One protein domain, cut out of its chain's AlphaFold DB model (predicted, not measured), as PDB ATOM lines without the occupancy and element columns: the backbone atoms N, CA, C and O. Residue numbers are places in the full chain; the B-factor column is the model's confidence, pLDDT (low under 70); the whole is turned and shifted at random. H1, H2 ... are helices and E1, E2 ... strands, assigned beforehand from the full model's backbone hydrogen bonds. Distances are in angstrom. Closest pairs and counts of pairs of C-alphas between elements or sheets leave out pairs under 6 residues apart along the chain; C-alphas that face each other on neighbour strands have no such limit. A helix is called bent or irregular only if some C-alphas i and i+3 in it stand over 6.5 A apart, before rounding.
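AT A GLANCE: This is residues 12 to 17 and 44 to 256 of the 256 residues of the protein "Copper oxidase" of Nitrosopumilus sp (UniProt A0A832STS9). A sandwich of two strongly twisted five-stranded sheets makes one end of an elongated body, and short helices joined by long loops make a looser other end, where H1 and H2 pack on parts of H7. The sheets, E1 E3 E8 E5 E6 and E2 E10 E9 E4 E7, are both mixed, and their strands run nearly in line, at 6 degrees. The printed part has 219 residues with seven named helices and ten named strands, in the order E1 H1 H2 E2 E3 E4 E5 E6 E7 E8 E9 H3 E10 H4 H5 H6 H7. The class is mixed, helices and strands, with under half of the residues in named elements. The whole is compact, with a radius of gyration of the C-alphas of 17.1 A and spans of 52 by 34 by 34 A.

HOW THE PARTS SIT: Edge strand E1, residues 12 to 17, is parallel to E3, residues 95 to 101, with N 13 and O 96 within hydrogen-bond range at 2.9 A. E3 is antiparallel to E8, residues 139 to 145, with N 97 and O 143 at 2.8 A. E8 is antiparallel to E5, residues 116 to 121, with N 120 and O 142 at 2.8 A. E5 and E6, residues 124 to 130, form a hairpin, with N 119 and O 127 at 2.9 A. In the other sheet, edge strand E2, residues 87 to 89, is parallel to E10, residues 168 to 173, with N 87 and O 170 at 2.9 A. E10 is antiparallel to E9, residues 151 to 157, with N 153 and O 171 at 2.9 A. E9 is antiparallel to E4, residues 107 to 112, with N 112 and O 154 at 2.8 A. E4 is antiparallel to E7, residues 132 to 135, with N 109 and O 133 at 2.9 A. H3, residues 160 to 163, and H5, residues 197 to 200, only graze this sheet. H1, residues 54 to 61, touches residues 246 to 250 alone of H7, residues 242 to 254; the closest C-alphas, of Ala 55 and Ile 246, are 6.0 A apart. H2, residues 77 to 82, is irregular, with C-alphas 78 and 81 9.1 A apart, and touches residues 242 to 243 alone of H7; the closest C-alphas, of Leu 77 and Trp 243, are 5.4 A apart. H6, residues 228 to 236, is close to H2 but not clearly touching, with the closest C-alphas, of Gln 81 and Ala 231, 6.7 A apart. H4, residues 180 to 185, and H7 are near each other. Every O i to N i+4 pair is within hydrogen-bond range in H1, H4 and H6, against 7 of 9 in H7 and 0 of 2 in H2, which has 2 of 3 O i to N i+3 pairs within range; H3 and H5 are too short for an O i to N i+4 pair.

IN THESE COORDINATES: E1 begins at C-alpha 12, (78.912, 77.765, 105.487), and H7 ends at C-alpha 254, (71.205, 50.327, 125.286). From first to last C-alpha, E9 measures 19.5 A, E8 19.4 A, E3 19.2 A and H7 17.9 A.

THE WHOLE: The C-alphas farthest apart, of Arg 124 and Glu 255, are 54.4 A apart. Residues 18 to 43 are cut out, with 6.5 A between C-alphas 17 and 44. The links H1 to H2, H4 to H5 and H5 to H6 are long. The mean pLDDT of the printed part is 92.9, and residues 252 to 256 are under 70.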
ATOM      1  N   GLU A  12      78.696  76.485 104.820       98.62
ATOM      2  CA  GLU A  12      78.912  77.765 105.487       98.62
ATOM      3  C   GLU A  12      78.466  77.739 106.950       98.62
ATOM      4  O   GLU A  12      77.387  77.263 107.278       98.62
ATOM      5  N   PHE A  13      79.280  78.309 107.837       98.81
ATOM      6  CA  PHE A  13      78.930  78.520 109.242       98.81
ATOM      7  C   PHE A  13      79.232  79.954 109.660       98.81
ATOM      8  O   PHE A  13      80.113  80.605 109.095       98.81
ATOM      9  N   THR A  14      78.549  80.447 110.687       98.50
ATOM     10  CA  THR A  14      78.869  81.719 111.336       98.50
ATOM     11  C   THR A  14      79.230  81.514 112.801       98.50
ATOM     12  O   THR A  14      78.578  80.744 113.501       98.50
ATOM     13  N   LEU A  15      80.292  82.190 113.251       98.62
ATOM     14  CA  LEU A  15      80.783  82.159 114.627       98.62
ATOM     15  C   LEU A  15      81.015  83.595 115.114       98.62
ATOM     16  O   LEU A  15      81.963  84.267 114.701       98.62
ATOM     17  N   GLN A  16      80.143  84.067 115.996       98.19
ATOM     18  CA  GLN A  16      80.174  85.411 116.561       98.19
ATOM     19  C   GLN A  16      80.695  85.361 117.993       98.19
ATOM     20  O   GLN A  16      80.009  84.904 118.905       98.19
ATOM     21  N   TYR A  17      81.914  85.840 118.195       98.44
ATOM     22  CA  TYR A  17      82.563  85.885 119.496       98.44
ATOM     23  C   TYR A  17      82.200  87.170 120.237       98.44
ATOM     24  O   TYR A  17      82.204  88.256 119.654       98.44
ATOM     25  N   ASN A  44      78.121  82.846 119.181       98.00
ATOM     26  CA  ASN A  44      76.721  83.081 118.789       98.00
ATOM     27  C   ASN A  44      75.806  83.381 119.991       98.00
ATOM     28  O   ASN A  44      74.666  82.942 120.080       98.00
ATOM     29  N   GLY A  45      76.329  84.146 120.955       95.75
ATOM     30  CA  GLY A  45      75.583  84.572 122.142       95.75
ATOM     31  C   GLY A  45      75.518  83.544 123.273       95.75
ATOM     32  O   GLY A  45      75.117  83.910 124.376       95.75
ATOM     33  N   MET A  46      75.975  82.305 123.059       96.44
ATOM     34  CA  MET A  46      75.890  81.230 124.045       96.44
ATOM     35  C   MET A  46      77.261  80.785 124.577       96.44
ATOM     36  O   MET A  46      78.187  80.472 123.826       96.44
ATOM     37  N   GLN A  47      77.405  80.747 125.904       95.75
ATOM     38  CA  GLN A  47      78.624  80.272 126.564       95.75
ATOM     39  C   GLN A  47      78.706  78.753 126.420       95.75
ATOM     40  O   GLN A  47      77.797  78.082 126.886       95.75
ATOM     41  N   PHE A  48      79.758  78.192 125.814       96.69
ATOM     42  CA  PHE A  48      79.832  76.743 125.546       96.69
ATOM     43  C   PHE A  48      78.625  76.200 124.746       96.69
ATOM     44  O   PHE A  48      78.217  75.060 124.944       96.69
ATOM     45  N   GLY A  49      78.040  76.999 123.845       97.12
ATOM     46  CA  GLY A  49      76.920  76.550 123.002       97.12
ATOM     47  C   GLY A  49      77.307  75.437 122.022       97.12
ATOM     48  O   GLY A  49      76.475  74.621 121.654       97.12
ATOM     49  N   TYR A  50      78.591  75.342 121.659       97.94
ATOM     50  CA  TYR A  50      79.053  74.417 120.622       97.94
ATOM     51  C   TYR A  50      80.009  73.325 121.109       97.94
ATOM     52  O   TYR A  50      80.998  72.991 120.451       97.94
ATOM     53  N   VAL A  51      79.748  72.801 122.305       96.06
ATOM     54  CA  VAL A  51      80.500  71.690 122.908       96.06
ATOM     55  C   VAL A  51      79.600  70.462 123.079       96.06
ATOM     56  O   VAL A  51      78.377  70.581 122.975       96.06
ATOM     57  N   PRO A  52      80.162  69.271 123.356       93.75
ATOM     58  CA  PRO A  52      79.364  68.067 123.551       93.75
ATOM     59  C   PRO A  52      78.279  68.225 124.625       93.75
ATOM     60  O   PRO A  52      78.457  68.926 125.619       93.75
ATOM     61  N   ASN A  53      77.182  67.494 124.458       90.94
ATOM     62  CA  ASN A  53      76.075  67.359 125.414       90.94
ATOM     63  C   ASN A  53      75.867  65.864 125.750       90.94
ATOM     64  O   ASN A  53      76.677  65.019 125.348       90.94
ATOM     65  N   MET A  54      74.775  65.506 126.435       87.44
ATOM     66  CA  MET A  54      74.588  64.134 126.905       87.44
ATOM     67  C   MET A  54      74.368  63.146 125.767       87.44
ATOM     68  O   MET A  54      74.723  61.977 125.907       87.44
ATOM     69  N   ALA A  55      73.819  63.600 124.639       82.31
ATOM     70  CA  ALA A  55      73.683  62.777 123.447       82.31
ATOM     71  C   ALA A  55      75.041  62.370 122.914       82.31
ATOM     72  O   ALA A  55      75.279  61.203 122.640       82.31
ATOM     73  N   HIS A  56      75.949  63.335 122.817       87.25
ATOM     74  CA  HIS A  56      77.302  63.092 122.351       87.25
ATOM     75  C   HIS A  56      78.057  62.179 123.323       87.25
ATOM     76  O   HIS A  56      78.720  61.241 122.886       87.25
ATOM     77  N   ASN A  57      77.889  62.374 124.638       87.38
ATOM     78  CA  ASN A  57      78.437  61.461 125.645       87.38
ATOM     79  C   ASN A  57      77.917  60.029 125.443       87.38
ATOM     80  O   ASN A  57      78.693  59.078 125.482       87.38
ATOM     81  N   LEU A  58      76.617  59.869 125.195       82.12
ATOM     82  CA  LEU A  58      76.015  58.563 124.961       82.12
ATOM     83  C   LEU A  58      76.497  57.920 123.660       82.12
ATOM     84  O   LEU A  58      76.884  56.757 123.671       82.12
ATOM     85  N   LEU A  59      76.501  58.668 122.558       79.25
ATOM     86  CA  LEU A  59      76.927  58.176 121.250       79.25
ATOM     87  C   LEU A  59      78.395  57.731 121.265       79.25
ATOM     88  O   LEU A  59      78.731  56.727 120.651       79.25
ATOM     89  N   VAL A  60      79.260  58.455 121.980       82.44
ATOM     90  CA  VAL A  60      80.706  58.184 122.001       82.44
ATOM     91  C   VAL A  60      81.100  57.177 123.087       82.44
ATOM     92  O   VAL A  60      81.915  56.293 122.834       82.44
ATOM     93  N   ASN A  61      80.544  57.286 124.298       82.75
ATOM     94  CA  ASN A  61      80.961  56.478 125.454       82.75
ATOM     95  C   ASN A  61      79.952  55.401 125.877       82.75
ATOM     96  O   ASN A  61      80.247  54.643 126.804       82.75
ATOM     97  N   GLY A  62      78.753  55.369 125.291       78.88
ATOM     98  CA  GLY A  62      77.648  54.525 125.759       78.88
ATOM     99  C   GLY A  62      77.097  54.927 127.135       78.88
ATOM    100  O   GLY A  62      76.361  54.160 127.746       78.88
ATOM    101  N   ASP A  63      77.468  56.101 127.659       81.69
ATOM    102  CA  ASP A  63      77.104  56.548 129.008       81.69
ATOM    103  C   ASP A  63      76.924  58.068 129.046       81.69
ATOM    104  O   ASP A  63      77.877  58.831 128.879       81.69
ATOM    105  N   THR A  64      75.698  58.513 129.323       82.81
ATOM    106  CA  THR A  64      75.336  59.937 129.401       82.81
ATOM    107  C   THR A  64      76.083  60.685 130.506       82.81
ATOM    108  O   THR A  64      76.243  61.902 130.414       82.81
ATOM    109  N   ASN A  65      76.563  59.980 131.538       83.38
ATOM    110  CA  ASN A  65      77.237  60.570 132.699       83.38
ATOM    111  C   ASN A  65      78.754  60.698 132.518       83.38
ATOM    112  O   ASN A  65      79.437  61.255 133.382       83.38
ATOM    113  N   LYS A  66      79.305  60.175 131.417       87.44
ATOM    114  CA  LYS A  66      80.730  60.292 131.097       87.44
ATOM    115  C   LYS A  66      80.954  61.430 130.122       87.44
ATOM    116  O   LYS A  66      81.010  61.224 128.911       87.44
ATOM    117  N   ASN A  67      81.120  62.616 130.695       88.94
ATOM    118  CA  ASN A  67      81.492  63.823 129.974       88.94
ATOM    119  C   ASN A  67      82.793  63.627 129.182       88.94
ATOM    120  O   ASN A  67      83.815  63.227 129.746       88.94
ATOM    121  N   ILE A  68      82.747  63.923 127.881       86.56
ATOM    122  CA  ILE A  68      83.908  63.865 126.975       86.56
ATOM    123  C   ILE A  68      84.632  65.205 126.837       86.56
ATOM    124  O   ILE A  68      85.714  65.260 126.257       86.56
ATOM    125  N   PHE A  69      84.058  66.284 127.376       88.38
ATOM    126  CA  PHE A  69      84.638  67.621 127.324       88.38
ATOM    127  C   PHE A  69      84.702  68.254 128.716       88.38
ATOM    128  O   PHE A  69      83.911  67.944 129.605       88.38
ATOM    129  N   VAL A  70      85.668  69.153 128.914       83.75
ATOM    130  CA  VAL A  70      85.995  69.729 130.231       83.75
ATOM    131  C   VAL A  70      84.852  70.554 130.841       83.75
ATOM    132  O   VAL A  70      84.723  70.599 132.063       83.75
ATOM    133  N   ALA A  71      84.010  71.176 130.011       89.12
ATOM    134  CA  ALA A  71      82.864  71.976 130.437       89.12
ATOM    135  C   ALA A  71      81.646  71.694 129.543       89.12
ATOM    136  O   ALA A  71      81.682  71.982 128.353       89.12
ATOM    137  N   GLN A  72      80.575  71.140 130.114       91.94
ATOM    138  CA  GLN A  72      79.323  70.819 129.411       91.94
ATOM    139  C   GLN A  72      78.135  71.339 130.242       91.94
ATOM    140  O   GLN A  72      77.475  70.551 130.913       91.94
ATOM    141  N   PRO A  73      77.903  72.666 130.310       92.31
ATOM    142  CA  PRO A  73      76.835  73.227 131.144       92.31
ATOM    143  C   PRO A  73      75.429  72.962 130.585       92.31
ATOM    144  O   PRO A  73      74.481  72.916 131.358       92.31
ATOM    145  N   TRP A  74      75.305  72.736 129.275       94.00
ATOM    146  CA  TRP A  74      74.037  72.532 128.563       94.00
ATOM    147  C   TRP A  74      73.821  71.065 128.184       94.00
ATOM    148  O   TRP A  74      73.496  70.723 127.048       94.00
ATOM    149  N   ASN A  75      74.108  70.177 129.134       91.75
ATOM    150  CA  ASN A  75      74.287  68.755 128.862       91.75
ATOM    151  C   ASN A  75      72.967  67.984 128.763       91.75
ATOM    152  O   ASN A  75      72.932  66.989 128.057       91.75
ATOM    153  N   GLY A  76      71.929  68.388 129.499       89.12
ATOM    154  CA  GLY A  76      70.708  67.604 129.706       89.12
ATOM    155  C   GLY A  76      69.573  67.852 128.703       89.12
ATOM    156  O   GLY A  76      69.437  68.952 128.169       89.12
ATOM    157  N   LEU A  77      68.717  66.841 128.491       90.75
ATOM    158  CA  LEU A  77      67.540  66.924 127.607       90.75
ATOM    159  C   LEU A  77      66.562  68.032 128.014       90.75
ATOM    160  O   LEU A  77      65.870  68.579 127.160       90.75
ATOM    161  N   GLU A  78      66.518  68.373 129.302       92.25
ATOM    162  CA  GLU A  78      65.698  69.450 129.860       92.25
ATOM    163  C   GLU A  78      66.046  70.839 129.315       92.25
ATOM    164  O   GLU A  78      65.274  71.775 129.501       92.25
ATOM    165  N   HIS A  79      67.203  70.988 128.667       95.19
ATOM    166  CA  HIS A  79      67.584  72.235 128.021       95.19
ATOM    167  C   HIS A  79      67.001  72.385 126.612       95.19
ATOM    168  O   HIS A  79      67.131  73.466 126.060       95.19
ATOM    169  N   GLU A  80      66.377  71.355 126.024       95.44
ATOM    170  CA  GLU A  80      65.687  71.444 124.723       95.44
ATOM    171  C   GLU A  80      66.526  72.184 123.655       95.44
ATOM    172  O   GLU A  80      67.629  71.720 123.347       95.44
ATOM    173  N   GLN A  81      66.060  73.324 123.123       96.00
ATOM    174  CA  GLN A  81      66.757  74.149 122.121       96.00
ATOM    175  C   GLN A  81      68.069  74.783 122.609       96.00
ATOM    176  O   GLN A  81      68.870  75.254 121.804       96.00
ATOM    177  N   TYR A  82      68.297  74.800 123.919       96.75
ATOM    178  CA  TYR A  82      69.500  75.332 124.552       96.75
ATOM    179  C   TYR A  82      70.564  74.250 124.789       96.75
ATOM    180  O   TYR A  82      71.628  74.554 125.315       96.75
ATOM    181  N   GLN A  83      70.311  72.979 124.461       95.12
ATOM    182  CA  GLN A  83      71.341  71.940 124.575       95.12
ATOM    183  C   GLN A  83      72.496  72.213 123.629       95.12
ATOM    184  O   GLN A  83      72.263  72.295 122.430       95.12
ATOM    185  N   SER A  84      73.732  72.229 124.125       95.88
ATOM    186  CA  SER A  84      74.889  72.513 123.275       95.88
ATOM    187  C   SER A  84      75.028  71.498 122.136       95.88
ATOM    188  O   SER A  84      74.744  70.314 122.324       95.88
ATOM    189  N   GLN A  85      75.467  71.934 120.955       95.31
ATOM    190  CA  GLN A  85      75.556  71.077 119.763       95.31
ATOM    191  C   GLN A  85      76.923  71.117 119.089       95.31
ATOM    192  O   GLN A  85      77.629  72.115 119.129       95.31
ATOM    193  N   LEU A  86      77.299  70.028 118.424       96.56
ATOM    194  CA  LEU A  86      78.511  69.995 117.602       96.56
ATOM    195  C   LEU A  86      78.208  70.477 116.182       96.56
ATOM    196  O   LEU A  86      77.067  70.418 115.724       96.56
ATOM    197  N   LEU A  87      79.245  70.924 115.479       98.44
ATOM    198  CA  LEU A  87      79.174  71.214 114.052       98.44
ATOM    199  C   LEU A  87      79.700  69.999 113.290       98.44
ATOM    200  O   LEU A  87      80.761  69.463 113.602       98.44
ATOM    201  N   PHE A  88      78.957  69.554 112.288       98.06
ATOM    202  CA  PHE A  88      79.243  68.348 111.528       98.06
ATOM    203  C   PHE A  88      79.546  68.697 110.077       98.06
ATOM    204  O   PHE A  88      78.763  69.382 109.410       98.06
ATOM    205  N   VAL A  89      80.675  68.189 109.595       98.19
ATOM    206  CA  VAL A  89      81.178  68.411 108.234       98.19
ATOM    207  C   VAL A  89      81.595  67.080 107.617       98.19
ATOM    208  O   VAL A  89      81.803  66.091 108.328       98.19
ATOM    209  N   GLU A  90      81.654  67.019 106.294       97.19
ATOM    210  CA  GLU A  90      82.247  65.881 105.588       97.19
ATOM    211  C   GLU A  90      83.771  66.055 105.503       97.19
ATOM    212  O   GLU A  90      84.288  67.173 105.573       97.19
ATOM    213  N   ASN A  91      84.504  64.951 105.351       95.31
ATOM    214  CA  ASN A  91      85.919  65.022 104.987       95.31
ATOM    215  C   ASN A  91      86.096  65.618 103.590       95.31
ATOM    216  O   ASN A  91      85.245  65.420 102.725       95.31
ATOM    217  N   ASP A  92      87.199  66.340 103.381       93.12
ATOM    218  CA  ASP A  92      87.545  67.005 102.115       93.12
ATOM    219  C   ASP A  92      86.511  68.045 101.623       93.12
ATOM    220  O   ASP A  92      86.593  68.547 100.497       93.12
ATOM    221  N   GLN A  93      85.530  68.401 102.458       95.19
ATOM    222  CA  GLN A  93      84.522  69.405 102.144       95.19
ATOM    223  C   GLN A  93      85.081  70.810 102.349       95.19
ATOM    224  O   GLN A  93      85.637  71.126 103.400       95.19
ATOM    225  N   HIS A  94      84.860  71.686 101.367       96.50
ATOM    226  CA  HIS A  94      85.134  73.109 101.530       96.50
ATOM    227  C   HIS A  94      84.178  73.718 102.550       96.50
ATOM    228  O   HIS A  94      82.978  73.831 102.300       96.50
ATOM    229  N   VAL A  95      84.715  74.113 103.703       97.56
ATOM    230  CA  VAL A  95      83.982  74.800 104.764       97.56
ATOM    231  C   VAL A  95      84.377  76.272 104.782       97.56
ATOM    232  O   VAL A  95      85.557  76.620 104.730       97.56
ATOM    233  N   ARG A  96      83.384  77.155 104.878       98.06
ATOM    234  CA  ARG A  96      83.580  78.600 104.999       98.06
ATOM    235  C   ARG A  96      82.976  79.116 106.294       98.06
ATOM    236  O   ARG A  96      81.780  79.002 106.536       98.06
ATOM    237  N   LEU A  97      83.815  79.733 107.113       98.44
ATOM    238  CA  LEU A  97      83.450  80.297 108.402       98.44
ATOM    239  C   LEU A  97      83.382  81.821 108.295       98.44
ATOM    240  O   LEU A  97      84.381  82.483 108.008       98.44
ATOM    241  N   PHE A  98      82.212  82.384 108.569       98.31
ATOM    242  CA  PHE A  98      82.018  83.814 108.784       98.31
ATOM    243  C   PHE A  98      82.228  84.118 110.260       98.31
ATOM    244  O   PHE A  98      81.354  83.858 111.090       98.31
ATOM    245  N   ILE A  99      83.400  84.652 110.583       98.44
ATOM    246  CA  ILE A  99      83.807  84.882 111.964       98.44
ATOM    247  C   ILE A  99      83.722  86.368 112.259       98.44
ATOM    248  O   ILE A  99      84.289  87.192 111.538       98.44
ATOM    249  N   GLU A 100      83.039  86.709 113.341       97.75
ATOM    250  CA  GLU A 100      82.882  88.084 113.789       97.75
ATOM    251  C   GLU A 100      83.273  88.201 115.256       97.75
ATOM    252  O   GLU A 100      82.891  87.379 116.083       97.75
ATOM    253  N   ASN A 101      84.041  89.231 115.583       97.81
ATOM    254  CA  ASN A 101      84.330  89.595 116.956       97.81
ATOM    255  C   ASN A 101      83.487  90.818 117.318       97.81
ATOM    256  O   ASN A 101      83.845  91.952 116.995       97.81
ATOM    257  N   GLN A 102      82.361  90.571 117.983       96.38
ATOM    258  CA  GLN A 102      81.457  91.603 118.498       96.38
ATOM    259  C   GLN A 102      81.977  92.234 119.799       96.38
ATOM    260  O   GLN A 102      81.458  93.251 120.258       96.38
ATOM    261  N   GLY A 103      83.003  91.626 120.394       93.12
ATOM    262  CA  GLY A 103      83.629  92.073 121.623       93.12
ATOM    263  C   GLY A 103      84.644  93.200 121.436       93.12
ATOM    264  O   GLY A 103      84.921  93.681 120.335       93.12
ATOM    265  N   ASN A 104      85.222  93.624 122.556       90.19
ATOM    266  CA  ASN A 104      86.297  94.617 122.627       90.19
ATOM    267  C   ASN A 104      87.680  93.979 122.863       90.19
ATOM    268  O   ASN A 104      88.690  94.655 122.661       90.19
ATOM    269  N   GLU A 105      87.742  92.709 123.273       94.00
ATOM    270  CA  GLU A 105      88.985  91.941 123.413       94.00
ATOM    271  C   GLU A 105      89.299  91.154 122.124       94.00
ATOM    272  O   GLU A 105      88.383  90.794 121.380       94.00
ATOM    273  N   PRO A 106      90.582  90.901 121.801       95.88
ATOM    274  CA  PRO A 106      90.960  90.186 120.584       95.88
ATOM    275  C   PRO A 106      90.548  88.707 120.615       95.88
ATOM    276  O   PRO A 106      90.538  88.058 121.660       95.88
ATOM    277  N   VAL A 107      90.285  88.156 119.430       98.00
ATOM    278  CA  VAL A 107      90.108  86.717 119.211       98.00
ATOM    279  C   VAL A 107      91.328  86.187 118.469       98.00
ATOM    280  O   VAL A 107      91.617  86.612 117.351       98.00
ATOM    281  N   PHE A 108      92.047  85.253 119.084       98.00
ATOM    282  CA  PHE A 108      93.148  84.519 118.463       98.00
ATOM    283  C   PHE A 108      92.584  83.239 117.850       98.00
ATOM    284  O   PHE A 108      92.694  82.166 118.433       98.00
ATOM    285  N   PHE A 109      91.885  83.357 116.725       98.44
ATOM    286  CA  PHE A 109      91.136  82.238 116.164       98.44
ATOM    287  C   PHE A 109      92.076  81.135 115.682       98.44
ATOM    288  O   PHE A 109      92.942  81.381 114.840       98.44
ATOM    289  N   HIS A 110      91.872  79.931 116.199       98.38
ATOM    290  CA  HIS A 110      92.638  78.736 115.873       98.38
ATOM    291  C   HIS A 110      91.702  77.533 115.789       98.38
ATOM    292  O   HIS A 110      90.729  77.464 116.539       98.38
ATOM    293  N   ILE A 111      92.016  76.569 114.926       98.19
ATOM    294  CA  ILE A 111      91.345  75.269 114.895       98.19
ATOM    295  C   ILE A 111      92.372  74.209 115.283       98.19
ATOM    296  O   ILE A 111      93.299  73.924 114.530       98.19
ATOM    297  N   VAL A 112      92.217  73.629 116.473       96.94
ATOM    298  CA  VAL A 112      93.139  72.609 116.981       96.94
ATOM    299  C   VAL A 112      93.117  71.400 116.053       96.94
ATOM    300  O   VAL A 112      92.069  70.786 115.862       96.94
ATOM    301  N   GLY A 113      94.293  71.056 115.528       94.00
ATOM    302  CA  GLY A 113      94.476  69.941 114.600       94.00
ATOM    303  C   GLY A 113      94.348  70.318 113.125       94.00
ATOM    304  O   GLY A 113      94.546  69.439 112.295       94.00
ATOM    305  N   GLU A 114      94.079  71.586 112.793       94.44
ATOM    306  CA  GLU A 114      93.878  72.032 111.411       94.44
ATOM    307  C   GLU A 114      94.643  73.331 111.090       94.44
ATOM    308  O   GLU A 114      95.094  74.057 111.980       94.44
ATOM    309  N   ILE A 115      94.820  73.624 109.799       93.88
ATOM    310  CA  ILE A 115      95.377  74.894 109.307       93.88
ATOM    311  C   ILE A 115      94.274  75.672 108.594       93.88
ATOM    312  O   ILE A 115      93.514  75.114 107.815       93.88
ATOM    313  N   LEU A 116      94.220  76.983 108.815       95.44
ATOM    314  CA  LEU A 116      93.313  77.867 108.097       95.44
ATOM    315  C   LEU A 116      93.828  78.030 106.661       95.44
ATOM    316  O   LEU A 116      94.878  78.648 106.441       95.44
ATOM    317  N   ASP A 117      93.104  77.489 105.684       94.31
ATOM    318  CA  ASP A 117      93.544  77.473 104.286       94.31
ATOM    319  C   ASP A 117      93.621  78.876 103.704       94.31
ATOM    320  O   ASP A 117      94.579  79.230 103.009       94.31
ATOM    321  N   ARG A 118      92.631  79.708 104.027       94.50
ATOM    322  CA  ARG A 118      92.561  81.080 103.542       94.50
ATOM    323  C   ARG A 118      91.854  81.968 104.542       94.50
ATOM    324  O   ARG A 118      90.754  81.664 104.980       94.50
ATOM    325  N   VAL A 119      92.453  83.123 104.817       96.88
ATOM    326  CA  VAL A 119      91.827  84.178 105.613       96.88
ATOM    327  C   VAL A 119      91.597  85.402 104.740       96.88
ATOM    328  O   VAL A 119      92.533  85.981 104.176       96.88
ATOM    329  N   VAL A 120      90.339  85.815 104.637       96.75
ATOM    330  CA  VAL A 120      89.909  87.042 103.965       96.75
ATOM    331  C   VAL A 120      89.397  88.019 105.014       96.75
ATOM    332  O   VAL A 120      88.503  87.701 105.786       96.75
ATOM    333  N   GLN A 121      89.932  89.236 105.017       96.19
ATOM    334  CA  GLN A 121      89.452  90.317 105.878       96.19
ATOM    335  C   GLN A 121      89.255  91.575 105.036       96.19
ATOM    336  O   GLN A 121      90.147  91.980 104.277       96.19
ATOM    337  N   GLY A 122      88.065  92.171 105.131       90.94
ATOM    338  CA  GLY A 122      87.594  93.145 104.149       90.94
ATOM    339  C   GLY A 122      87.423  92.487 102.776       90.94
ATOM    340  O   GLY A 122      86.762  91.463 102.651       90.94
ATOM    341  N   ASN A 123      88.040  93.052 101.737       90.44
ATOM    342  CA  ASN A 123      87.994  92.523 100.367       90.44
ATOM    343  C   ASN A 123      89.336  91.936  99.893       90.44
ATOM    344  O   ASN A 123      89.603  91.879  98.689       90.44
ATOM    345  N   ARG A 124      90.219  91.555 100.825       94.94
ATOM    346  CA  ARG A 124      91.561  91.047 100.523       94.94
ATOM    347  C   ARG A 124      91.822  89.734 101.240       94.94
ATOM    348  O   ARG A 124      91.478  89.579 102.408       94.94
ATOM    349  N   VAL A 125      92.494  88.829 100.534       95.25
ATOM    350  CA  VAL A 125      93.148  87.676 101.155       95.25
ATOM    351  C   VAL A 125      94.328  88.206 101.954       95.25
ATOM    352  O   VAL A 125      95.230  88.809 101.375       95.25
ATOM    353  N   GLN A 126      94.279  88.034 103.268       95.81
ATOM    354  CA  GLN A 126      95.339  88.469 104.171       95.81
ATOM    355  C   GLN A 126      96.372  87.368 104.389       95.81
ATOM    356  O   GLN A 126      97.553  87.654 104.563       95.81
ATOM    357  N   SER A 127      95.921  86.114 104.361       92.88
ATOM    358  CA  SER A 127      96.774  84.952 104.559       92.88
ATOM    359  C   SER A 127      96.256  83.746 103.788       92.88
ATOM    360  O   SER A 127      95.052  83.617 103.548       92.88
ATOM    361  N   ALA A 128      97.187  82.872 103.424       89.69
ATOM    362  CA  ALA A 128      96.927  81.526 102.945       89.69
ATOM    363  C   ALA A 128      97.777  80.564 103.785       89.69
ATOM    364  O   ALA A 128      98.956  80.847 104.007       89.69
ATOM    365  N   ALA A 129      97.178  79.462 104.236       90.44
ATOM    366  CA  ALA A 129      97.796  78.442 105.083       90.44
ATOM    367  C   ALA A 129      98.429  79.001 106.376       90.44
ATOM    368  O   ALA A 129      99.651  79.094 106.509       90.44
ATOM    369  N   THR A 130      97.599  79.361 107.357       94.12
ATOM    370  CA  THR A 130      98.055  79.853 108.668       94.12
ATOM    371  C   THR A 130      97.399  79.105 109.821       94.12
ATOM    372  O   THR A 130      96.254  78.691 109.715       94.12
ATOM    373  N   GLU A 131      98.115  78.907 110.926       95.62
ATOM    374  CA  GLU A 131      97.593  78.167 112.084       95.62
ATOM    375  C   GLU A 131      96.583  78.980 112.904       95.62
ATOM    376  O   GLU A 131      95.589  78.443 113.382       95.62
ATOM    377  N   THR A 132      96.841  80.274 113.084       97.69
ATOM    378  CA  THR A 132      96.077  81.155 113.972       97.69
ATOM    379  C   THR A 132      95.961  82.525 113.320       97.69
ATOM    380  O   THR A 132      96.945  83.037 112.780       97.69
ATOM    381  N   TRP A 133      94.788  83.152 113.405       97.94
ATOM    382  CA  TRP A 133      94.582  84.523 112.940       97.94
ATOM    383  C   TRP A 133      94.057  85.428 114.052       97.94
ATOM    384  O   TRP A 133      93.135  85.068 114.782       97.94
ATOM    385  N   LEU A 134      94.639  86.623 114.173       97.56
ATOM    386  CA  LEU A 134      94.192  87.631 115.130       97.56
ATOM    387  C   LEU A 134      93.051  88.446 114.525       97.56
ATOM    388  O   LEU A 134      93.227  89.119 113.509       97.56
ATOM    389  N   LEU A 135      91.908  88.446 115.205       97.50
ATOM    390  CA  LEU A 135      90.754  89.273 114.889       97.50
ATOM    391  C   LEU A 135      90.519  90.293 116.010       97.50
ATOM    392  O   LEU A 135      90.201  89.934 117.146       97.50
ATOM    393  N   GLY A 136      90.702  91.578 115.705       97.12
ATOM    394  CA  GLY A 136      90.464  92.661 116.660       97.12
ATOM    395  C   GLY A 136      88.982  92.818 117.006       97.12
ATOM    396  O   GLY A 136      88.116  92.305 116.302       97.12
ATOM    397  N   GLY A 137      88.690  93.544 118.086       95.38
ATOM    398  CA  GLY A 137      87.311  93.878 118.446       95.38
ATOM    399  C   GLY A 137      86.612  94.688 117.350       95.38
ATOM    400  O   GLY A 137      87.236  95.543 116.714       95.38
ATOM    401  N   SER A 138      85.323  94.423 117.128       94.38
ATOM    402  CA  SER A 138      84.513  95.010 116.047       94.38
ATOM    403  C   SER A 138      85.061  94.730 114.637       94.38
ATOM    404  O   SER A 138      84.940  95.544 113.720       94.38
ATOM    405  N   GLN A 139      85.700  93.575 114.450       97.06
ATOM    406  CA  GLN A 139      86.173  93.118 113.145       97.06
ATOM    407  C   GLN A 139      85.542  91.784 112.764       97.06
ATOM    408  O   GLN A 139      85.142  90.993 113.615       97.06
ATOM    409  N   ASN A 140      85.531  91.509 111.464       97.62
ATOM    410  CA  ASN A 140      85.137  90.223 110.911       97.62
ATOM    411  C   ASN A 140      86.226  89.657 109.990       97.62
ATOM    412  O   ASN A 140      87.076  90.394 109.486       97.62
ATOM    413  N   MET A 141      86.162  88.357 109.733       98.00
ATOM    414  CA  MET A 141      86.928  87.676 108.697       98.00
ATOM    415  C   MET A 141      86.116  86.527 108.103       98.00
ATOM    416  O   MET A 141      85.149  86.051 108.695       98.00
ATOM    417  N   ILE A 142      86.527  86.082 106.925       97.88
ATOM    418  CA  ILE A 142      86.068  84.844 106.312       97.88
ATOM    419  C   ILE A 142      87.252  83.890 106.330       97.88
ATOM    420  O   ILE A 142      88.340  84.252 105.871       97.88
ATOM    421  N   VAL A 143      87.038  82.697 106.866       97.38
ATOM    422  CA  VAL A 143      88.029  81.627 106.881       97.38
ATOM    423  C   VAL A 143      87.515  80.493 106.018       97.38
ATOM    424  O   VAL A 143      86.448  79.958 106.290       97.38
ATOM    425  N   ASP A 144      88.260  80.134 104.981       96.75
ATOM    426  CA  ASP A 144      88.054  78.869 104.285       96.75
ATOM    427  C   ASP A 144      88.958  77.810 104.940       96.75
ATOM    428  O   ASP A 144      90.118  78.100 105.258       96.75
ATOM    429  N   VAL A 145      88.414  76.614 105.165       96.00
ATOM    430  CA  VAL A 145      89.105  75.467 105.768       96.00
ATOM    431  C   VAL A 145      88.581  74.155 105.180       96.00
ATOM    432  O   VAL A 145      87.392  74.051 104.867       96.00
ATOM    433  N   VAL A 146      89.453  73.158 105.057       94.69
ATOM    434  CA  VAL A 146      89.105  71.770 104.741       94.69
ATOM    435  C   VAL A 146      89.704  70.815 105.763       94.69
ATOM    436  O   VAL A 146      90.853  70.961 106.173       94.69
ATOM    437  N   PHE A 147      88.878  69.858 106.186       95.38
ATOM    438  CA  PHE A 147      89.237  68.818 107.143       95.38
ATOM    439  C   PHE A 147      89.598  67.533 106.393       95.38
ATOM    440  O   PHE A 147      88.721  66.790 105.939       95.38
ATOM    441  N   ASP A 148      90.898  67.282 106.272       91.00
ATOM    442  CA  ASP A 148      91.438  66.227 105.403       91.00
ATOM    443  C   ASP A 148      91.377  64.825 106.059       91.00
ATOM    444  O   ASP A 148      91.477  63.805 105.384       91.00
ATOM    445  N   GLU A 149      91.197  64.746 107.383       93.75
ATOM    446  CA  GLU A 149      91.173  63.485 108.141       93.75
ATOM    447  C   GLU A 149      89.898  63.368 108.992       93.75
ATOM    448  O   GLU A 149      89.401  64.369 109.518       93.75
ATOM    449  N   PRO A 150      89.293  62.173 109.137       96.44
ATOM    450  CA  PRO A 150      88.173  61.997 110.053       96.44
ATOM    451  C   PRO A 150      88.615  62.331 111.479       96.44
ATOM    452  O   PRO A 150      89.581  61.760 111.990       96.44
ATOM    453  N   GLY A 151      87.910  63.241 112.149       96.31
ATOM    454  CA  GLY A 151      88.391  63.729 113.436       96.31
ATOM    455  C   GLY A 151      87.473  64.697 114.160       96.31
ATOM    456  O   GLY A 151      86.402  65.072 113.686       96.31
ATOM    457  N   VAL A 152      87.932  65.087 115.349       96.25
ATOM    458  CA  VAL A 152      87.311  66.105 116.196       96.25
ATOM    459  C   VAL A 152      88.263  67.287 116.286       96.25
ATOM    460  O   VAL A 152      89.403  67.132 116.724       96.25
ATOM    461  N   TYR A 153      87.778  68.463 115.907       97.88
ATOM    462  CA  TYR A 153      88.572  69.674 115.761       97.88
ATOM    463  C   TYR A 153      87.964  70.791 116.599       97.88
ATOM    464  O   TYR A 153      86.761  71.042 116.537       97.88
ATOM    465  N   ALA A 154      88.782  71.470 117.400       96.94
ATOM    466  CA  ALA A 154      88.301  72.527 118.285       96.94
ATOM    467  C   ALA A 154      88.636  73.903 117.705       96.94
ATOM    468  O   ALA A 154      89.787  74.334 117.765       96.94
ATOM    469  N   ALA A 155      87.631  74.598 117.178       98.06
ATOM    470  CA  ALA A 155      87.715  76.013 116.851       98.06
ATOM    471  C   ALA A 155      87.616  76.840 118.142       98.06
ATOM    472  O   ALA A 155      86.636  76.752 118.888       98.06
ATOM    473  N   VAL A 156      88.650  77.622 118.433       97.50
ATOM    474  CA  VAL A 156      88.830  78.295 119.721       97.50
ATOM    475  C   VAL A 156      89.299  79.733 119.553       97.50
ATOM    476  O   VAL A 156      89.976  80.078 118.585       97.50
ATOM    477  N   ASN A 157      89.007  80.566 120.553       97.31
ATOM    478  CA  ASN A 157      89.885  81.697 120.839       97.31
ATOM    479  C   ASN A 157      91.107  81.161 121.597       97.31
ATOM    480  O   ASN A 157      90.964  80.719 122.726       97.31
ATOM    481  N   HIS A 158      92.298  81.199 121.004       96.75
ATOM    482  CA  HIS A 158      93.526  80.646 121.584       96.75
ATOM    483  C   HIS A 158      94.070  81.452 122.787       96.75
ATOM    484  O   HIS A 158      95.107  81.109 123.359       96.75
ATOM    485  N   ASP A 159      93.364  82.489 123.242       94.94
ATOM    486  CA  ASP A 159      93.464  82.899 124.642       94.94
ATOM    487  C   ASP A 159      92.790  81.840 125.526       94.94
ATOM    488  O   ASP A 159      91.570  81.689 125.539       94.94
ATOM    489  N   TYR A 160      93.586  81.093 126.290       92.94
ATOM    490  CA  TYR A 160      93.079  79.979 127.093       92.94
ATOM    491  C   TYR A 160      92.044  80.427 128.126       92.94
ATOM    492  O   TYR A 160      91.127  79.662 128.424       92.94
ATOM    493  N   ALA A 161      92.132  81.662 128.633       93.25
ATOM    494  CA  ALA A 161      91.093  82.191 129.507       93.25
ATOM    495  C   ALA A 161      89.745  82.262 128.773       93.25
ATOM    496  O   ALA A 161      88.719  81.892 129.341       93.25
ATOM    497  N   ALA A 162      89.740  82.637 127.492       94.56
ATOM    498  CA  ALA A 162      88.539  82.650 126.665       94.56
ATOM    499  C   ALA A 162      88.013  81.232 126.375       94.56
ATOM    500  O   ALA A 162      86.806  81.006 126.470       94.56
ATOM    501  N   ILE A 163      88.888  80.252 126.095       92.62
ATOM    502  CA  ILE A 163      88.482  78.840 125.894       92.62
ATOM    503  C   ILE A 163      87.714  78.332 127.111       92.62
ATOM    504  O   ILE A 163      86.577  77.870 126.998       92.62
ATOM    505  N   TYR A 164      88.326  78.446 128.292       91.94
ATOM    506  CA  TYR A 164      87.773  77.911 129.537       91.94
ATOM    507  C   TYR A 164      86.627  78.750 130.107       91.94
ATOM    508  O   TYR A 164      86.034  78.366 131.113       91.94
ATOM    509  N   THR A 165      86.279  79.854 129.447       94.56
ATOM    510  CA  THR A 165      85.107  80.667 129.767       94.56
ATOM    511  C   THR A 165      84.039  80.639 128.676       94.56
ATOM    512  O   THR A 165      83.027  81.311 128.856       94.56
ATOM    513  N   GLY A 166      84.203  79.854 127.601       95.88
ATOM    514  CA  GLY A 166      83.122  79.517 126.663       95.88
ATOM    515  C   GLY A 166      83.419  79.690 125.172       95.88
ATOM    516  O   GLY A 166      82.577  79.316 124.356       95.88
ATOM    517  N   ALA A 167      84.596  80.197 124.792       96.19
ATOM    518  CA  ALA A 167      85.005  80.421 123.400       96.19
ATOM    519  C   ALA A 167      85.493  79.138 122.700       96.19
ATOM    520  O   ALA A 167      86.616  79.094 122.190       96.19
ATOM    521  N   ALA A 168      84.670  78.092 122.708       96.62
ATOM    522  CA  ALA A 168      84.982  76.799 122.112       96.62
ATOM    523  C   ALA A 168      83.837  76.310 121.221       96.62
ATOM    524  O   ALA A 168      82.666  76.339 121.605       96.62
ATOM    525  N   THR A 169      84.201  75.830 120.038       98.31
ATOM    526  CA  THR A 169      83.302  75.243 119.049       98.31
ATOM    527  C   THR A 169      83.931  73.972 118.521       98.31
ATOM    528  O   THR A 169      85.078  73.979 118.079       98.31
ATOM    529  N   ILE A 170      83.201  72.868 118.592       97.75
ATOM    530  CA  ILE A 170      83.710  71.559 118.209       97.75
ATOM    531  C   ILE A 170      83.126  71.158 116.858       97.75
ATOM    532  O   ILE A 170      81.914  71.003 116.709       97.75
ATOM    533  N   PHE A 171      84.022  70.960 115.898       98.44
ATOM    534  CA  PHE A 171      83.738  70.346 114.614       98.44
ATOM    535  C   PHE A 171      84.008  68.844 114.682       98.44
ATOM    536  O   PHE A 171      84.987  68.400 115.286       98.44
ATOM    537  N   VAL A 172      83.160  68.064 114.022       97.62
ATOM    538  CA  VAL A 172      83.353  66.635 113.785       97.62
ATOM    539  C   VAL A 172      83.319  66.402 112.279       97.62
ATOM    540  O   VAL A 172      82.289  66.619 111.637       97.62
ATOM    541  N   ALA A 173      84.455  65.982 111.729       97.88
ATOM    542  CA  ALA A 173      84.613  65.680 110.312       97.88
ATOM    543  C   ALA A 173      84.500  64.170 110.083       97.88
ATOM    544  O   ALA A 173      85.241  63.399 110.700       97.88
ATOM    545  N   GLY A 174      83.583  63.754 109.209       97.00
ATOM    546  CA  GLY A 174      83.408  62.348 108.835       97.00
ATOM    547  C   GLY A 174      82.772  61.466 109.911       97.00
ATOM    548  O   GLY A 174      81.850  61.877 110.616       97.00
ATOM    549  N   ASP A 175      83.283  60.235 110.025       94.94
ATOM    550  CA  ASP A 175      82.844  59.200 110.977       94.94
ATOM    551  C   ASP A 175      83.986  58.764 111.926       94.94
ATOM    552  O   ASP A 175      84.393  57.599 111.933       94.94
ATOM    553  N   PRO A 176      84.559  59.679 112.735       93.94
ATOM    554  CA  PRO A 176      85.723  59.373 113.572       93.94
ATOM    555  C   PRO A 176      85.404  58.442 114.746       93.94
ATOM    556  O   PRO A 176      86.318  57.942 115.400       93.94
ATOM    557  N   PHE A 177      84.120  58.210 115.032       90.12
ATOM    558  CA  PHE A 177      83.674  57.325 116.110       90.12
ATOM    559  C   PHE A 177      83.138  55.984 115.590       90.12
ATOM    560  O   PHE A 177      82.804  55.118 116.395       90.12
ATOM    561  N   GLY A 178      83.068  55.786 114.267       89.38
ATOM    562  CA  GLY A 178      82.566  54.553 113.665       89.38
ATOM    563  C   GLY A 178      81.088  54.290 113.966       89.38
ATOM    564  O   GLY A 178      80.712  53.143 114.207       89.38
ATOM    565  N   LEU A 179      80.249  55.331 113.985       86.75
ATOM    566  CA  LEU A 179      78.819  55.209 114.285       86.75
ATOM    567  C   LEU A 179      78.005  54.713 113.089       86.75
ATOM    568  O   LEU A 179      76.921  54.173 113.296       86.75
ATOM    569  N   ASN A 180      78.495  54.832 111.848       91.12
ATOM    570  CA  ASN A 180      77.724  54.419 110.669       91.12
ATOM    571  C   ASN A 180      77.214  52.964 110.737       91.12
ATOM    572  O   ASN A 180      76.015  52.758 110.534       91.12
ATOM    573  N   PRO A 181      78.040  51.939 111.048       90.81
ATOM    574  CA  PRO A 181      77.552  50.564 111.171       90.81
ATOM    575  C   PRO A 181      76.462  50.401 112.236       90.81
ATOM    576  O   PRO A 181      75.527  49.627 112.040       90.81
ATOM    577  N   VAL A 182      76.569  51.146 113.338       83.69
ATOM    578  CA  VAL A 182      75.618  51.104 114.452       83.69
ATOM    579  C   VAL A 182      74.281  51.724 114.042       83.69
ATOM    580  O   VAL A 182      73.235  51.115 114.243       83.69
ATOM    581  N   LEU A 183      74.312  52.895 113.400       83.94
ATOM    582  CA  LEU A 183      73.119  53.608 112.933       83.94
ATOM    583  C   LEU A 183      72.397  52.861 111.799       83.94
ATOM    584  O   LEU A 183      71.167  52.861 111.756       83.94
ATOM    585  N   VAL A 184      73.141  52.194 110.908       89.62
ATOM    586  CA  VAL A 184      72.568  51.319 109.870       89.62
ATOM    587  C   VAL A 184      71.938  50.076 110.491       89.62
ATOM    588  O   VAL A 184      70.810  49.727 110.152       89.62
ATOM    589  N   GLY A 185      72.638  49.406 111.414       86.31
ATOM    590  CA  GLY A 185      72.114  48.220 112.102       86.31
ATOM    591  C   GLY A 185      70.861  48.509 112.935       86.31
ATOM    592  O   GLY A 185      69.999  47.647 113.065       86.31
ATOM    593  N   ALA A 186      70.751  49.734 113.447       80.50
ATOM    594  CA  ALA A 186      69.596  50.269 114.160       80.50
ATOM    595  C   ALA A 186      68.432  50.717 113.251       80.50
ATOM    596  O   ALA A 186      67.427  51.200 113.766       80.50
ATOM    597  N   GLU A 187      68.570  50.623 111.922       85.44
ATOM    598  CA  GLU A 187      67.602  51.129 110.934       85.44
ATOM    599  C   GLU A 187      67.306  52.642 111.053       85.44
ATOM    600  O   GLU A 187      66.298  53.129 110.544       85.44
ATOM    601  N   ILE A 188      68.205  53.414 111.683       81.44
ATOM    602  CA  ILE A 188      68.104  54.883 111.781       81.44
ATOM    603  C   ILE A 188      68.439  55.523 110.428       81.44
ATOM    604  O   ILE A 188      67.800  56.489 110.014       81.44
ATOM    605  N   ILE A 189      69.431  54.968 109.726       87.12
ATOM    606  CA  ILE A 189      69.802  55.350 108.359       87.12
ATOM    607  C   ILE A 189      69.834  54.119 107.446       87.12
ATOM    608  O   ILE A 189      70.231  53.039 107.881       87.12
ATOM    609  N   PRO A 190      69.465  54.253 106.159       91.94
ATOM    610  CA  PRO A 190      69.430  53.121 105.232       91.94
ATOM    611  C   PRO A 190      70.816  52.699 104.716       91.94
ATOM    612  O   PRO A 190      70.966  51.600 104.183       91.94
ATOM    613  N   ALA A 191      71.820  53.573 104.821       95.31
ATOM    614  CA  ALA A 191      73.198  53.331 104.406       95.31
ATOM    615  C   ALA A 191      74.152  54.279 105.162       95.31
ATOM    616  O   ALA A 191      73.675  55.279 105.702       95.31
ATOM    617  N   PRO A 192      75.472  54.003 105.184       95.75
ATOM    618  CA  PRO A 192      76.459  54.917 105.755       95.75
ATOM    619  C   PRO A 192      76.375  56.322 105.151       95.75
ATOM    620  O   PRO A 192      76.196  56.471 103.941       95.75
ATOM    621  N   VAL A 193      76.545  57.339 105.994       95.31
ATOM    622  CA  VAL A 193      76.540  58.757 105.615       95.31
ATOM    623  C   VAL A 193      77.936  59.363 105.750       95.31
ATOM    624  O   VAL A 193      78.751  58.912 106.556       95.31
ATOM    625  N   ALA A 194      78.210  60.398 104.953       96.12
ATOM    626  CA  ALA A 194      79.516  61.057 104.897       96.12
ATOM    627  C   ALA A 194      79.818  61.940 106.123       96.12
ATOM    628  O   ALA A 194      80.969  62.283 106.374       96.12
ATOM    629  N   SER A 195      78.790  62.308 106.888       96.06
ATOM    630  CA  SER A 195      78.896  63.120 108.099       96.06
ATOM    631  C   SER A 195      77.707  62.839 109.014       96.06
ATOM    632  O   SER A 195      76.617  62.503 108.543       96.06
ATOM    633  N   TYR A 196      77.858  63.047 110.322       93.25
ATOM    634  CA  TYR A 196      76.723  62.957 111.246       93.25
ATOM    635  C   TYR A 196      75.669  64.055 111.027       93.25
ATOM    636  O   TYR A 196      74.551  63.916 111.522       93.25
ATOM    637  N   ALA A 197      75.962  65.085 110.220       95.44
ATOM    638  CA  ALA A 197      74.994  66.107 109.809       95.44
ATOM    639  C   ALA A 197      73.717  65.514 109.187       95.44
ATOM    640  O   ALA A 197      72.641  66.075 109.354       95.44
ATOM    641  N   TYR A 198      73.812  64.374 108.495       93.56
ATOM    642  CA  TYR A 198      72.663  63.710 107.860       93.56
ATOM    643  C   TYR A 198      71.693  63.070 108.864       93.56
ATOM    644  O   TYR A 198      70.570  62.738 108.498       93.56
ATOM    645  N   VAL A 199      72.130  62.873 110.111       88.88
ATOM    646  CA  VAL A 199      71.353  62.204 111.166       88.88
ATOM    647  C   VAL A 199      70.968  63.187 112.259       88.88
ATOM    648  O   VAL A 199      69.816  63.232 112.679       88.88
ATOM    649  N   LEU A 200      71.939  63.975 112.716       91.19
ATOM    650  CA  LEU A 200      71.782  64.878 113.852       91.19
ATOM    651  C   LEU A 200      71.522  66.324 113.431       91.19
ATOM    652  O   LEU A 200      71.137  67.130 114.270       91.19
ATOM    653  N   GLY A 201      71.725  66.667 112.158       95.06
ATOM    654  CA  GLY A 201      71.657  68.042 111.673       95.06
ATOM    655  C   GLY A 201      72.779  68.936 112.209       95.06
ATOM    656  O   GLY A 201      73.428  68.625 113.203       95.06
ATOM    657  N   ASN A 202      73.011  70.063 111.541       98.06
ATOM    658  CA  ASN A 202      73.854  71.141 112.061       98.06
ATOM    659  C   ASN A 202      73.030  72.140 112.898       98.06
ATOM    660  O   ASN A 202      71.841  72.311 112.616       98.06
ATOM    661  N   PRO A 203      73.630  72.814 113.896       98.12
ATOM    662  CA  PRO A 203      72.912  73.758 114.747       98.12
ATOM    663  C   PRO A 203      72.402  74.961 113.960       98.12
ATOM    664  O   PRO A 203      73.175  75.667 113.312       98.12
ATOM    665  N   SER A 204      71.090  75.191 114.020       98.06
ATOM    666  CA  SER A 204      70.412  76.204 113.201       98.06
ATOM    667  C   SER A 204      70.932  77.634 113.393       98.06
ATOM    668  O   SER A 204      70.939  78.399 112.436       98.06
ATOM    669  N   ASP A 205      71.393  77.994 114.595       98.00
ATOM    670  CA  ASP A 205      71.930  79.327 114.903       98.00
ATOM    671  C   ASP A 205      73.369  79.543 114.403       98.00
ATOM    672  O   ASP A 205      73.849  80.674 114.374       98.00
ATOM    673  N   ALA A 206      74.056  78.475 113.985       98.38
ATOM    674  CA  ALA A 206      75.381  78.543 113.379       98.38
ATOM    675  C   ALA A 206      75.334  78.569 111.845       98.38
ATOM    676  O   ALA A 206      76.380  78.723 111.217       98.38
ATOM    677  N   VAL A 207      74.156  78.416 111.229       98.12
ATOM    678  CA  VAL A 207      74.000  78.388 109.769       98.12
ATOM    679  C   VAL A 207      73.599  79.776 109.256       98.12
ATOM    680  O   VAL A 207      72.523  80.272 109.596       98.12
ATOM    681  N   PRO A 208      74.442  80.442 108.444       97.19
ATOM    682  CA  PRO A 208      74.129  81.755 107.901       97.19
ATOM    683  C   PRO A 208      73.073  81.665 106.782       97.19
ATOM    684  O   PRO A 208      72.824  80.592 106.228       97.19
ATOM    685  N   PRO A 209      72.467  82.800 106.384       95.62
ATOM    686  CA  PRO A 209      71.608  82.847 105.207       95.62
ATOM    687  C   PRO A 209      72.333  82.361 103.946       95.62
ATOM    688  O   PRO A 209      73.474  82.745 103.694       95.62
ATOM    689  N   THR A 210      71.641  81.577 103.119       94.62
ATOM    690  CA  THR A 210      72.187  81.030 101.871       94.62
ATOM    691  C   THR A 210      72.571  82.140 100.885       94.62
ATOM    692  O   THR A 210      71.760  83.001 100.534       94.62
ATOM    693  N   GLY A 211      73.813  82.095 100.416       93.44
ATOM    694  CA  GLY A 211      74.371  82.897  99.337       93.44
ATOM    695  C   GLY A 211      74.487  82.131  98.014       93.44
ATOM    696  O   GLY A 211      73.957  81.040  97.836       93.44
ATOM    697  N   VAL A 212      75.181  82.738  97.045       94.25
ATOM    698  CA  VAL A 212      75.309  82.197  95.675       94.25
ATOM    699  C   VAL A 212      76.149  80.916  95.618       94.25
ATOM    700  O   VAL A 212      75.844  80.052  94.806       94.25
ATOM    701  N   ASN A 213      77.167  80.802  96.475       95.88
ATOM    702  CA  ASN A 213      78.105  79.672  96.510       95.88
ATOM    703  C   ASN A 213      77.957  78.869  97.816       95.88
ATOM    704  O   ASN A 213      78.942  78.409  98.392       95.88
ATOM    705  N   SER A 214      76.740  78.793  98.350       97.50
ATOM    706  CA  SER A 214      76.471  78.046  99.577       97.50
ATOM    707  C   SER A 214      76.064  76.619  99.235       97.50
ATOM    708  O   SER A 214      75.113  76.394  98.482       97.50
ATOM    709  N   ILE A 215      76.740  75.653  99.845       97.31
ATOM    710  CA  ILE A 215      76.310  74.258  99.872       97.31
ATOM    711  C   ILE A 215      75.199  74.132 100.919       97.31
ATOM    712  O   ILE A 215      75.314  74.637 102.035       97.31
ATOM    713  N   ALA A 216      74.104  73.459 100.564       96.75
ATOM    714  CA  ALA A 216      73.014  73.209 101.499       96.75
ATOM    715  C   ALA A 216      73.458  72.250 102.616       96.75
ATOM    716  O   ALA A 216      74.058  71.209 102.344       96.75
ATOM    717  N   HIS A 217      73.110  72.565 103.867       97.75
ATOM    718  CA  HIS A 217      73.310  71.627 104.970       97.75
ATOM    719  C   HIS A 217      72.394  70.406 104.783       97.75
ATOM    720  O   HIS A 217      71.212  70.594 104.482       97.75
ATOM    721  N   PRO A 218      72.890  69.170 104.997       95.88
ATOM    722  CA  PRO A 218      72.084  67.960 104.822       95.88
ATOM    723  C   PRO A 218      70.818  67.930 105.682       95.88
ATOM    724  O   PRO A 218      69.752  67.528 105.219       95.88
ATOM    725  N   ALA A 219      70.945  68.371 106.933       96.81
ATOM    726  CA  ALA A 219      69.848  68.604 107.855       96.81
ATOM    727  C   ALA A 219      70.258  69.664 108.887       96.81
ATOM    728  O   ALA A 219      71.446  69.953 109.068       96.81
ATOM    729  N   LEU A 220      69.267  70.215 109.585       97.75
ATOM    730  CA  LEU A 220      69.448  71.170 110.674       97.75
ATOM    731  C   LEU A 220      68.792  70.638 111.945       97.75
ATOM    732  O   LEU A 220      67.741  70.000 111.868       97.75
ATOM    733  N   ASN A 221      69.379  70.944 113.098       97.12
ATOM    734  CA  ASN A 221      68.738  70.772 114.396       97.12
ATOM    735  C   ASN A 221      68.410  72.113 115.049       97.12
ATOM    736  O   ASN A 221      68.992  73.152 114.726       97.12
ATOM    737  N   ILE A 222      67.435  72.067 115.953       97.94
ATOM    738  CA  ILE A 222      66.985  73.232 116.703       97.94
ATOM    739  C   ILE A 222      67.996  73.481 117.815       97.94
ATOM    740  O   ILE A 222      68.071  72.725 118.784       97.94
ATOM    741  N   HIS A 223      68.762  74.550 117.650       97.88
ATOM    742  CA  HIS A 223      69.771  74.994 118.599       97.88
ATOM    743  C   HIS A 223      69.896  76.510 118.551       97.88
ATOM    744  O   HIS A 223      70.006  77.068 117.454       97.88
ATOM    745  N   GLY A 224      69.881  77.138 119.725       97.06
ATOM    746  CA  GLY A 224      70.131  78.561 119.909       97.06
ATOM    747  C   GLY A 224      69.353  79.154 121.081       97.06
ATOM    748  O   GLY A 224      68.509  78.509 121.703       97.06
ATOM    749  N   LEU A 225      69.611  80.431 121.370       96.31
ATOM    750  CA  LEU A 225      68.880  81.210 122.377       96.31
ATOM    751  C   LEU A 225      67.504  81.665 121.851       96.31
ATOM    752  O   LEU A 225      67.213  82.859 121.764       96.31
ATOM    753  N   TYR A 226      66.671  80.704 121.457       96.31
ATOM    754  CA  TYR A 226      65.335  80.929 120.908       96.31
ATOM    755  C   TYR A 226      64.262  80.884 121.986       96.31
ATOM    756  O   TYR A 226      64.353  80.094 122.922       96.31
ATOM    757  N   THR A 227      63.196  81.667 121.809       97.31
ATOM    758  CA  THR A 227      61.975  81.456 122.591       97.31
ATOM    759  C   THR A 227      61.296  80.153 122.173       97.31
ATOM    760  O   THR A 227      61.516  79.653 121.064       97.31
ATOM    761  N   ASP A 228      60.428  79.630 123.034       97.38
ATOM    762  CA  ASP A 228      59.691  78.392 122.767       97.38
ATOM    763  C   ASP A 228      58.809  78.505 121.510       97.38
ATOM    764  O   ASP A 228      58.623  77.527 120.784       97.38
ATOM    765  N   GLU A 229      58.301  79.704 121.200       98.06
ATOM    766  CA  GLU A 229      57.536  79.953 119.975       98.06
ATOM    767  C   GLU A 229      58.400  79.785 118.721       98.06
ATOM    768  O   GLU A 229      57.975  79.131 117.771       98.06
ATOM    769  N   VAL A 230      59.622  80.329 118.727       97.81
ATOM    770  CA  VAL A 230      60.565  80.194 117.605       97.81
ATOM    771  C   VAL A 230      61.024  78.742 117.462       97.81
ATOM    772  O   VAL A 230      61.066  78.218 116.351       97.81
ATOM    773  N   ALA A 231      61.318  78.060 118.572       97.81
ATOM    774  CA  ALA A 231      61.671  76.642 118.547       97.81
ATOM    775  C   ALA A 231      60.526  75.779 117.982       97.81
ATOM    776  O   ALA A 231      60.766  74.891 117.162       97.81
ATOM    777  N   SER A 232      59.278  76.079 118.354       97.56
ATOM    778  CA  SER A 232      58.092  75.401 117.817       97.56
ATOM    779  C   SER A 232      57.925  75.643 116.315       97.56
ATOM    780  O   SER A 232      57.682  74.698 115.570       97.56
ATOM    781  N   GLU A 233      58.126  76.875 115.842       98.06
ATOM    782  CA  GLU A 233      58.077  77.198 114.411       98.06
ATOM    783  C   GLU A 233      59.162  76.453 113.616       98.06
ATOM    784  O   GLU A 233      58.891  75.906 112.546       98.06
ATOM    785  N   LEU A 234      60.392  76.383 114.135       97.56
ATOM    786  CA  LEU A 234      61.474  75.619 113.505       97.56
ATOM    787  C   LEU A 234      61.130  74.130 113.416       97.56
ATOM    788  O   LEU A 234      61.338  73.510 112.370       97.56
ATOM    789  N   LYS A 235      60.555  73.571 114.484       97.31
ATOM    790  CA  LYS A 235      60.088  72.184 114.511       97.31
ATOM    791  C   LYS A 235      59.012  71.929 113.453       97.31
ATOM    792  O   LYS A 235      59.115  70.957 112.708       97.31
ATOM    793  N   ASP A 236      58.021  72.813 113.347       97.38
ATOM    794  CA  ASP A 236      56.952  72.719 112.343       97.38
ATOM    795  C   ASP A 236      57.492  72.824 110.906       97.38
ATOM    796  O   ASP A 236      56.952  72.209 109.983       97.38
ATOM    797  N   ASN A 237      58.605  73.538 110.721       96.38
ATOM    798  CA  ASN A 237      59.333  73.643 109.456       96.38
ATOM    799  C   ASN A 237      60.291  72.464 109.184       96.38
ATOM    800  O   ASN A 237      61.015  72.479 108.187       96.38
ATOM    801  N   GLY A 238      60.287  71.428 110.029       95.12
ATOM    802  CA  GLY A 238      61.049  70.195 109.823       95.12
ATOM    803  C   GLY A 238      62.496  70.236 110.317       95.12
ATOM    804  O   GLY A 238      63.272  69.342 109.980       95.12
ATOM    805  N   VAL A 239      62.872  71.242 111.112       97.38
ATOM    806  CA  VAL A 239      64.168  71.271 111.801       97.38
ATOM    807  C   VAL A 239      64.138  70.270 112.959       97.38
ATOM    808  O   VAL A 239      63.147  70.170 113.679       97.38
ATOM    809  N   ILE A 240      65.217  69.507 113.133       95.19
ATOM    810  CA  ILE A 240      65.257  68.342 114.021       95.19
ATOM    811  C   ILE A 240      65.263  68.775 115.503       95.19
ATOM    812  O   ILE A 240      66.231  69.400 115.949       95.19
ATOM    813  N   PRO A 241      64.250  68.402 116.310       94.62
ATOM    814  CA  PRO A 241      64.283  68.570 117.760       94.62
ATOM    815  C   PRO A 241      65.114  67.442 118.383       94.62
ATOM    816  O   PRO A 241      64.611  66.347 118.649       94.62
ATOM    817  N   LEU A 242      66.409  67.673 118.606       90.25
ATOM    818  CA  LEU A 242      67.306  66.605 119.059       90.25
ATOM    819  C   LEU A 242      66.874  65.977 120.388       90.25
ATOM    820  O   LEU A 242      67.030  64.770 120.552       90.25
ATOM    821  N   TRP A 243      66.250  66.734 121.294       90.00
ATOM    822  CA  TRP A 243      65.735  66.197 122.559       90.00
ATOM    823  C   TRP A 243      64.683  65.089 122.390       90.00
ATOM    824  O   TRP A 243      64.485  64.298 123.308       90.00
ATOM    825  N   GLU A 244      64.044  64.990 121.223       89.69
ATOM    826  CA  GLU A 244      63.098  63.916 120.889       89.69
ATOM    827  C   GLU A 244      63.780  62.750 120.164       89.69
ATOM    828  O   GLU A 244      63.370  61.601 120.322       89.69
ATOM    829  N   VAL A 245      64.847  63.023 119.406       82.44
ATOM    830  CA  VAL A 245      65.603  62.009 118.652       82.44
ATOM    831  C   VAL A 245      66.547  61.223 119.559       82.44
ATOM    832  O   VAL A 245      66.616  59.995 119.476       82.44
ATOM    833  N   ILE A 246      67.258  61.908 120.454       77.12
ATOM    834  CA  ILE A 246      68.292  61.319 121.314       77.12
ATOM    835  C   ILE A 246      67.752  60.153 122.156       77.12
ATOM    836  O   ILE A 246      68.396  59.106 122.148       77.12
ATOM    837  N   PRO A 247      66.591  60.248 122.841       77.81
ATOM    838  CA  PRO A 247      66.055  59.131 123.621       77.81
ATOM    839  C   PRO A 247      65.749  57.885 122.783       77.81
ATOM    840  O   PRO A 247      65.902  56.766 123.272       77.81
ATOM    841  N   VAL A 248      65.335  58.064 121.525       77.38
ATOM    842  CA  VAL A 248      65.049  56.952 120.607       77.38
ATOM    843  C   VAL A 248      66.344  56.237 120.236       77.38
ATOM    844  O   VAL A 248      66.436  55.021 120.381       77.38
ATOM    845  N   VAL A 249      67.371  56.994 119.838       70.62
ATOM    846  CA  VAL A 249      68.698  56.438 119.526       70.62
ATOM    847  C   VAL A 249      69.309  55.775 120.762       70.62
ATOM    848  O   VAL A 249      69.825  54.666 120.681       70.62
ATOM    849  N   ALA A 250      69.188  56.415 121.925       71.38
ATOM    850  CA  ALA A 250      69.661  55.905 123.204       71.38
ATOM    851  C   ALA A 250      69.074  54.539 123.562       71.38
ATOM    852  O   ALA A 250      69.814  53.638 123.953       71.38
ATOM    853  N   GLY A 251      67.752  54.391 123.423       71.75
ATOM    854  CA  GLY A 251      67.065  53.128 123.676       71.75
ATOM    855  C   GLY A 251      67.597  52.009 122.786       71.75
ATOM    856  O   GLY A 251      67.920  50.938 123.289       71.75
ATOM    857  N   ILE A 252      67.790  52.288 121.494       69.12
ATOM    858  CA  ILE A 252      68.321  51.302 120.544       69.12
ATOM    859  C   ILE A 252      69.751  50.879 120.908       69.12
ATOM    860  O   ILE A 252      70.086  49.701 120.817       69.12
ATOM    861  N   LEU A 253      70.597  51.821 121.333       66.44
ATOM    862  CA  LEU A 253      71.984  51.536 121.713       66.44
ATOM    863  C   LEU A 253      72.105  50.775 123.038       66.44
ATOM    864  O   LEU A 253      73.025  49.982 123.195       66.44
ATOM    865  N   ALA A 254      71.199  51.008 123.990       66.25
ATOM    866  CA  ALA A 254      71.205  50.327 125.286       66.25
ATOM    867  C   ALA A 254      70.735  48.860 125.213       66.25
ATOM    868  O   ALA A 254      70.955  48.101 126.157       66.25
ATOM    869  N   GLU A 255      70.066  48.470 124.125       59.19
ATOM    870  CA  GLU A 255      69.552  47.114 123.890       59.19
ATOM    871  C   GLU A 255      70.531  46.199 123.118       59.19
ATOM    872  O   GLU A 255      70.234  45.013 122.944       59.19
ATOM    873  N   GLN A 256      71.683  46.723 122.678       54.53
ATOM    874  CA  GLN A 256      72.765  45.980 122.004       54.53
ATOM    875  C   GLN A 256      73.837  45.492 122.988       54.53
ATOM    876  O   GLN A 256      74.344  44.363 122.774       54.53
TER     877      GLN A 256